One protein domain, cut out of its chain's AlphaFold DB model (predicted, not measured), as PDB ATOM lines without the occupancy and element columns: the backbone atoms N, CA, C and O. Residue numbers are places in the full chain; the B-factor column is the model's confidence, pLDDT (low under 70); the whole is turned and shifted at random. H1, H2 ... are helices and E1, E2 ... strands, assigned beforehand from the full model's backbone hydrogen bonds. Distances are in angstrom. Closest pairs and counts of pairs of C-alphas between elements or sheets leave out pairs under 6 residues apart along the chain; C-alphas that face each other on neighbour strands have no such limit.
ATOM      1  N   LYS A 109      35.562  18.649  -8.339       92.19
ATOM      2  CA  LYS A 109      34.165  18.728  -8.782       92.19
ATOM      3  C   LYS A 109      33.727  20.180  -8.835       92.19
ATOM      4  O   LYS A 109      33.947  20.912  -7.872       92.19
ATOM      5  N   ALA A 110      33.063  20.550  -9.924       94.50
ATOM      6  CA  ALA A 110      32.273  21.769  -9.970       94.50
ATOM      7  C   ALA A 110      31.001  21.583  -9.127       94.50
ATOM      8  O   ALA A 110      30.424  20.489  -9.086       94.50
ATOM      9  N   ILE A 111      30.565  22.638  -8.443       92.56
ATOM     10  CA  ILE A 111      29.334  22.635  -7.651       92.56
ATOM     11  C   ILE A 111      28.358  23.621  -8.271       92.56
ATOM     12  O   ILE A 111      28.620  24.818  -8.294       92.56
ATOM     13  N   THR A 112      27.206  23.122  -8.710       92.75
ATOM     14  CA  THR A 112      26.103  23.963  -9.179       92.75
ATOM     15  C   THR A 112      25.077  24.129  -8.066       92.75
ATOM     16  O   THR A 112      24.512  23.148  -7.578       92.75
ATOM     17  N   HIS A 113      24.816  25.371  -7.675       88.50
ATOM     18  CA  HIS A 113      23.719  25.736  -6.792       88.50
ATOM     19  C   HIS A 113      22.598  26.370  -7.614       88.50
ATOM     20  O   HIS A 113      22.782  27.428  -8.212       88.50
ATOM     21  N   VAL A 114      21.444  25.710  -7.658       88.94
ATOM     22  CA  VAL A 114      20.258  26.209  -8.361       88.94
ATOM     23  C   VAL A 114      19.395  26.990  -7.381       88.94
ATOM     24  O   VAL A 114      19.039  26.475  -6.322       88.94
ATOM     25  N   ILE A 115      19.050  28.217  -7.757       86.75
ATOM     26  CA  ILE A 115      18.161  29.099  -7.013       86.75
ATOM     27  C   ILE A 115      16.811  29.128  -7.724       86.75
ATOM     28  O   ILE A 115      16.713  29.335  -8.935       86.75
ATOM     29  N   PHE A 116      15.761  28.913  -6.942       88.62
ATOM     30  CA  PHE A 116      14.376  29.010  -7.383       88.62
ATOM     31  C   PHE A 116      13.752  30.296  -6.859       88.62
ATOM     32  O   PHE A 116      14.226  30.869  -5.874       88.62
ATOM     33  N   LYS A 117      12.665  30.745  -7.493       87.81
ATOM     34  CA  LYS A 117      12.010  31.991  -7.084       87.81
ATOM     35  C   LYS A 117      11.538  31.922  -5.621       87.81
ATOM     36  O   LYS A 117      10.999  30.886  -5.206       87.81
ATOM     37  N   PRO A 118      11.688  33.008  -4.841       84.38
ATOM     38  CA  PRO A 118      11.236  33.053  -3.454       84.38
ATOM     39  C   PRO A 118       9.770  32.630  -3.302       84.38
ATOM     40  O   PRO A 118       8.931  32.943  -4.144       84.38
ATOM     41  N   GLY A 119       9.460  31.903  -2.227       82.06
ATOM     42  CA  GLY A 119       8.099  31.443  -1.926       82.06
ATOM     43  C   GLY A 119       7.626  30.218  -2.718       82.06
ATOM     44  O   GLY A 119       6.496  29.783  -2.523       82.06
ATOM     45  N   THR A 120       8.467  29.629  -3.576       82.31
ATOM     46  CA  THR A 120       8.068  28.482  -4.419       82.31
ATOM     47  C   THR A 120       8.618  27.126  -3.968       82.31
ATOM     48  O   THR A 120       8.349  26.114  -4.606       82.31
ATOM     49  N   SER A 121       9.336  27.069  -2.841       66.44
ATOM     50  CA  SER A 121      10.021  25.859  -2.351       66.44
ATOM     51  C   SER A 121       9.099  24.681  -2.010       66.44
ATOM     52  O   SER A 121       9.573  23.553  -1.930       66.44
ATOM     53  N   LEU A 122       7.802  24.930  -1.799       74.88
ATOM     54  CA  LEU A 122       6.785  23.902  -1.529       74.88
ATOM     55  C   LEU A 122       6.018  23.463  -2.787       74.88
ATOM     56  O   LEU A 122       5.132  22.617  -2.696       74.88
ATOM     57  N   MET A 123       6.311  24.047  -3.951       79.75
ATOM     58  CA  MET A 123       5.662  23.675  -5.206       79.75
ATOM     59  C   MET A 123       6.343  22.444  -5.809       79.75
ATOM     60  O   MET A 123       7.567  22.412  -5.920       79.75
ATOM     61  N   ASP A 124       5.553  21.494  -6.320       75.19
ATOM     62  CA  ASP A 124       6.057  20.315  -7.051       75.19
ATOM     63  C   ASP A 124       6.968  20.686  -8.239       75.19
ATOM     64  O   ASP A 124       7.805  19.892  -8.669       75.19
ATOM     65  N   LYS A 125       6.816  21.904  -8.778       79.88
ATOM     66  CA  LYS A 125       7.691  22.500  -9.795       79.88
ATOM     67  C   LYS A 125       7.950  23.972  -9.482       79.88
ATOM     68  O   LYS A 125       7.279  24.855 -10.016       79.88
ATOM     69  N   ALA A 126       8.919  24.228  -8.611       82.50
ATOM     70  CA  ALA A 126       9.402  25.574  -8.340       82.50
ATOM     71  C   ALA A 126       9.988  26.207  -9.626       82.50
ATOM     72  O   ALA A 126      10.850  25.593 -10.265       82.50
ATOM     73  N   PRO A 127       9.541  27.403 -10.052       86.25
ATOM     74  CA  PRO A 127      10.117  28.092 -11.196       86.25
ATOM     75  C   PRO A 127      11.578  28.460 -10.921       86.25
ATOM     76  O   PRO A 127      11.909  29.068  -9.899       86.25
ATOM     77  N   TYR A 128      12.439  28.087 -11.867       88.31
ATOM     78  CA  TYR A 128      13.853  28.449 -11.894       88.31
ATOM     79  C   TYR A 128      14.026  29.974 -11.871       88.31
ATOM     80  O   TYR A 128      13.280  30.693 -12.542       88.31
ATOM     81  N   ASP A 129      15.001  30.447 -11.096       88.62
ATOM     82  CA  ASP A 129      15.436  31.844 -11.096       88.62
ATOM     83  C   ASP A 129      16.807  31.963 -11.771       88.62
ATOM     84  O   ASP A 129      16.919  32.505 -12.868       88.62
ATOM     85  N   ARG A 130      17.838  31.380 -11.150       88.62
ATOM     86  CA  ARG A 130      19.224  31.397 -11.639       88.62
ATOM     87  C   ARG A 130      20.044  30.247 -11.058       88.62
ATOM     88  O   ARG A 130      19.570  29.509 -10.196       88.62
ATOM     89  N   SER A 131      21.286  30.082 -11.507       90.12
ATOM     90  CA  SER A 131      22.208  29.106 -10.927       90.12
ATOM     91  C   SER A 131      23.619  29.660 -10.825       90.12
ATOM     92  O   SER A 131      24.074  30.368 -11.715       90.12
ATOM     93  N   TYR A 132      24.307  29.299  -9.747       89.50
ATOM     94  CA  TYR A 132      25.706  29.632  -9.519       89.50
ATOM     95  C   TYR A 132      26.558  28.379  -9.648       89.50
ATOM     96  O   TYR A 132      26.236  27.346  -9.057       89.50
ATOM     97  N   VAL A 133      27.656  28.473 -10.395       92.25
ATOM     98  CA  VAL A 133      28.631  27.389 -10.529       92.25
ATOM     99  C   VAL A 133      29.926  27.802  -9.846       92.25
ATOM    100  O   VAL A 133      30.546  28.798 -10.209       92.25
ATOM    101  N   LEU A 134      30.326  27.024  -8.848       93.06
ATOM    102  CA  LEU A 134      31.674  27.042  -8.300       93.06
ATOM    103  C   LEU A 134      32.521  26.083  -9.133       93.06
ATOM    104  O   LEU A 134      32.232  24.881  -9.141       93.06
ATOM    105  N   GLN A 135      33.529  26.600  -9.838       94.75
ATOM    106  CA  GLN A 135      34.407  25.756 -10.653       94.75
ATOM    107  C   GLN A 135      35.283  24.861  -9.762       94.75
ATOM    108  O   GLN A 135      35.385  25.099  -8.550       94.75
ATOM    109  N   PRO A 136      35.870  23.782 -10.310       95.00
ATOM    110  CA  PRO A 136      36.707  22.877  -9.539       95.00
ATOM    111  C   PRO A 136      37.819  23.599  -8.761       95.00
ATOM    112  O   PRO A 136      38.275  24.684  -9.121       95.00
ATOM    113  N   TYR A 137      38.251  23.003  -7.649       93.56
ATOM    114  CA  TYR A 137      39.305  23.581  -6.815       93.56
ATOM    115  C   TYR A 137      40.592  23.809  -7.623       93.56
ATOM    116  O   TYR A 137      41.072  22.888  -8.279       93.56
ATOM    117  N   GLY A 138      41.143  25.024  -7.546       90.19
ATOM    118  CA  GLY A 138      42.302  25.464  -8.334       90.19
ATOM    119  C   GLY A 138      41.944  26.231  -9.612       90.19
ATOM    120  O   GLY A 138      42.787  26.958 -10.123       90.19
ATOM    121  N   GLU A 139      40.701  26.128 -10.090       92.69
ATOM    122  CA  GLU A 139      40.183  26.908 -11.228       92.69
ATOM    123  C   GLU A 139      39.334  28.109 -10.775       92.69
ATOM    124  O   GLU A 139      39.062  29.016 -11.556       92.69
ATOM    125  N   ASP A 140      38.919  28.122  -9.504       91.88
ATOM    126  CA  ASP A 140      38.121  29.181  -8.885       91.88
ATOM    127  C   ASP A 140      38.769  29.668  -7.585       91.88
ATOM    128  O   ASP A 140      39.195  28.864  -6.751       91.88
ATOM    129  N   ASN A 141      38.763  30.976  -7.346       91.12
ATOM    130  CA  ASN A 141      39.295  31.558  -6.112       91.12
ATOM    131  C   ASN A 141      38.269  31.567  -4.964       91.12
ATOM    132  O   ASN A 141      38.613  31.789  -3.803       91.12
ATOM    133  N   ALA A 142      36.998  31.248  -5.232       91.50
ATOM    134  CA  ALA A 142      35.947  31.274  -4.214       91.50
ATOM    135  C   ALA A 142      35.986  30.108  -3.207       91.50
ATOM    136  O   ALA A 142      35.152  30.057  -2.302       91.50
ATOM    137  N   TRP A 143      36.956  29.195  -3.316       92.00
ATOM    138  CA  TRP A 143      37.181  28.122  -2.338       92.00
ATOM    139  C   TRP A 143      37.816  28.601  -1.023       92.00
ATOM    140  O   TRP A 143      37.782  27.875  -0.023       92.00
ATOM    141  N   VAL A 144      38.388  29.809  -1.004       90.94
ATOM    142  CA  VAL A 144      38.997  30.432   0.180       90.94
ATOM    143  C   VAL A 144      38.329  31.783   0.428       90.94
ATOM    144  O   VAL A 144      37.985  32.492  -0.517       90.94
ATOM    145  N   LEU A 145      38.037  32.102   1.691       89.44
ATOM    146  CA  LEU A 145      37.463  33.399   2.069       89.44
ATOM    147  C   LEU A 145      38.513  34.506   1.908       89.44
ATOM    148  O   LEU A 145      39.674  34.246   2.222       89.44
ATOM    149  N   PRO A 146      38.134  35.700   1.418       89.38
ATOM    150  CA  PRO A 146      39.045  36.838   1.406       89.38
ATOM    151  C   PRO A 146      39.435  37.190   2.843       89.38
ATOM    152  O   PRO A 146      38.643  36.988   3.772       89.38
ATOM    153  N   ILE A 147      40.659  37.673   3.025       91.06
ATOM    154  CA  ILE A 147      41.082  38.210   4.317       91.06
ATOM    155  C   ILE A 147      40.328  39.534   4.527       91.06
ATOM    156  O   ILE A 147      40.189  40.301   3.575       91.06
ATOM    157  N   PRO A 148      39.800  39.823   5.732       90.62
ATOM    158  CA  PRO A 148      39.165  41.111   5.994       90.62
ATOM    159  C   PRO A 148      40.106  42.279   5.669       90.62
ATOM    160  O   PRO A 148      41.264  42.282   6.086       90.62
ATOM    161  N   GLU A 149      39.604  43.284   4.948       89.62
ATOM    162  CA  GLU A 149      40.403  44.433   4.494       89.62
ATOM    163  C   GLU A 149      41.045  45.192   5.666       89.62
ATOM    164  O   GLU A 149      42.201  45.606   5.593       89.62
ATOM    165  N   GLU A 150      40.325  45.297   6.784       92.44
ATOM    166  CA  GLU A 150      40.813  45.923   8.016       92.44
ATOM    167  C   GLU A 150      42.107  45.280   8.543       92.44
ATOM    168  O   GLU A 150      43.012  45.993   8.978       92.44
ATOM    169  N   GLU A 151      42.250  43.959   8.418       91.50
ATOM    170  CA  GLU A 151      43.441  43.221   8.855       91.50
ATOM    171  C   GLU A 151      44.628  43.444   7.906       91.50
ATOM    172  O   GLU A 151      45.784  43.517   8.338       91.50
ATOM    173  N   LEU A 152      44.365  43.602   6.604       90.31
ATOM    174  CA  LEU A 152      45.397  43.905   5.604       90.31
ATOM    175  C   LEU A 152      45.958  45.318   5.796       90.31
ATOM    176  O   LEU A 152      47.179  45.510   5.768       90.31
ATOM    177  N   VAL A 153      45.070  46.291   6.033       90.31
ATOM    178  CA  VAL A 153      45.434  47.683   6.326       90.31
ATOM    179  C   VAL A 153      46.201  47.764   7.642       90.31
ATOM    180  O   VAL A 153      47.263  48.383   7.686       90.31
ATOM    181  N   PHE A 154      45.714  47.099   8.696       93.38
ATOM    182  CA  PHE A 154      46.379  47.075   9.999       93.38
ATOM    183  C   PHE A 154      47.809  46.527   9.914       93.38
ATOM    184  O   PHE A 154      48.726  47.051  10.546       93.38
ATOM    185  N   ASN A 155      48.022  45.501   9.090       92.06
ATOM    186  CA  ASN A 155      49.325  44.869   8.924       92.06
ATOM    187  C   ASN A 155      50.241  45.570   7.899       92.06
ATOM    188  O   ASN A 155      51.256  45.003   7.490       92.06
ATOM    189  N   ASN A 156      49.898  46.792   7.467       88.12
ATOM    190  CA  ASN A 156      50.715  47.646   6.596       88.12
ATOM    191  C   ASN A 156      51.268  46.926   5.345       88.12
ATOM    192  O   ASN A 156      52.406  47.161   4.936       88.12
ATOM    193  N   GLY A 157      50.484  46.018   4.751       81.25
ATOM    194  CA  GLY A 157      50.866  45.296   3.532       81.25
ATOM    195  C   GLY A 157      51.856  44.135   3.710       81.25
ATOM    196  O   GLY A 157      52.368  43.630   2.715       81.25
ATOM    197  N   VAL A 158      52.136  43.683   4.941       91.19
ATOM    198  CA  VAL A 158      52.952  42.471   5.181       91.19
ATOM    199  C   VAL A 158      52.175  41.192   4.839       91.19
ATOM    200  O   VAL A 158      52.759  40.211   4.379       91.19
ATOM    201  N   MET A 159      50.857  41.190   5.056       88.38
ATOM    202  CA  MET A 159      49.973  40.102   4.632       88.38
ATOM    203  C   MET A 159      49.572  40.288   3.172       88.38
ATOM    204  O   MET A 159      49.170  41.375   2.764       88.38
ATOM    205  N   VAL A 160      49.647  39.199   2.414       89.12
ATOM    206  CA  VAL A 160      49.145  39.119   1.042       89.12
ATOM    207  C   VAL A 160      47.754  38.497   1.094       89.12
ATOM    208  O   VAL A 160      47.582  37.454   1.727       89.12
ATOM    209  N   ASP A 161      46.773  39.139   0.459       88.19
ATOM    210  CA  ASP A 161      45.414  38.600   0.389       88.19
ATOM    211  C   ASP A 161      45.350  37.334  -0.477       88.19
ATOM    212  O   ASP A 161      46.215  37.052  -1.313       88.19
ATOM    213  N   ASN A 162      44.289  36.560  -0.270       90.25
ATOM    214  CA  ASN A 162      43.932  35.468  -1.150       90.25
ATOM    215  C   ASN A 162      43.580  36.008  -2.548       90.25
ATOM    216  O   ASN A 162      43.097  37.133  -2.671       90.25
ATOM    217  N   PRO A 163      43.778  35.210  -3.612       89.50
ATOM    218  CA  PRO A 163      43.438  35.623  -4.967       89.50
ATOM    219  C   PRO A 163      42.000  36.146  -5.089       89.50
ATOM    220  O   PRO A 163      41.068  35.554  -4.534       89.50
ATOM    221  N   GLU A 164      41.819  37.227  -5.851       87.38
ATOM    222  CA  GLU A 164      40.512  37.863  -6.009       87.38
ATOM    223  C   GLU A 164      39.482  36.913  -6.620       87.38
ATOM    224  O   GLU A 164      39.760  36.107  -7.516       87.38
ATOM    225  N   ARG A 165      38.253  37.011  -6.122       86.94
ATOM    226  CA  ARG A 165      37.128  36.223  -6.619       86.94
ATOM    227  C   ARG A 165      36.556  36.878  -7.865       86.94
ATOM    228  O   ARG A 165      36.372  38.086  -7.904       86.94
ATOM    229  N   ILE A 166      36.201  36.053  -8.843       84.50
ATOM    230  CA  ILE A 166      35.471  36.508 -10.026       84.50
ATOM    231  C   ILE A 166      34.044  36.875  -9.590       84.50
ATOM    232  O   ILE A 166      33.403  36.100  -8.868       84.50
ATOM    233  N   GLU A 167      33.554  38.041 -10.013       81.06
ATOM    234  CA  GLU A 167      32.156  38.426  -9.809       81.06
ATOM    235  C   GLU A 167      31.217  37.429 -10.498       81.06
ATOM    236  O   GLU A 167      31.496  36.923 -11.587       81.06
ATOM    237  N   ARG A 168      30.103  37.108  -9.839       73.81
ATOM    238  CA  ARG A 168      29.103  36.170 -10.356       73.81
ATOM    239  C   ARG A 168      27.751  36.865 -10.431       73.81
ATOM    240  O   ARG A 168      27.297  37.393  -9.417       73.81
ATOM    241  N   GLU A 169      27.126  36.813 -11.602       60.00
ATOM    242  CA  GLU A 169      25.762  37.300 -11.865       60.00
ATOM    243  C   GLU A 169      24.705  36.277 -11.410       60.00
ATOM    244  O   GLU A 169      24.816  35.087 -11.782       60.00
TER     245      GLU A 169
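AT A GLANCE: This is residues 109 to 169 of the 169 residues of the protein "RagB/SusD family nutrient uptake outer membrane protein" of Butyricimonas sp (UniProt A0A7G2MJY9). With little regular structure, this is a long rod: a two-stranded hairpin, E1 and E2, makes one end, and a loop that goes out through the short helix H1 and folds back makes the other. Residues 153 to 158 stick out. The 61 printed residues hold E1, E2 and H1 in that order, with 19 residues in these elements, class mixed. The whole is extended, radius of gyration of the C-alphas 17.2 A, spanning 54 by 25 by 16 A.

IN THESE COORDINATES: E1, residues 111 to 116, begins at C-alpha 111 (29.334, 22.635, -7.651) and is 16.3 A long. E2, residues 128 to 134, is 18.2 A long. H1, residues 149 to 154, is 8.5 A long and ends at C-alpha 154 (46.379, 47.075, 9.999).

HOW THE PARTS SIT: E1 and E2 form an antiparallel hairpin at 161 degrees; N 113 and O 132 are within hydrogen-bond range at 2.8 A. E1 and H1 are apart. In H1 every O i to N i+4 pair is within hydrogen-bond range.

THE WHOLE: The farthest C-alphas, Asp 124 and Asn 156, are 54.1 A apart. The printed part has no cut, and both links are long. Residues 121 and 169 have pLDDT under 70.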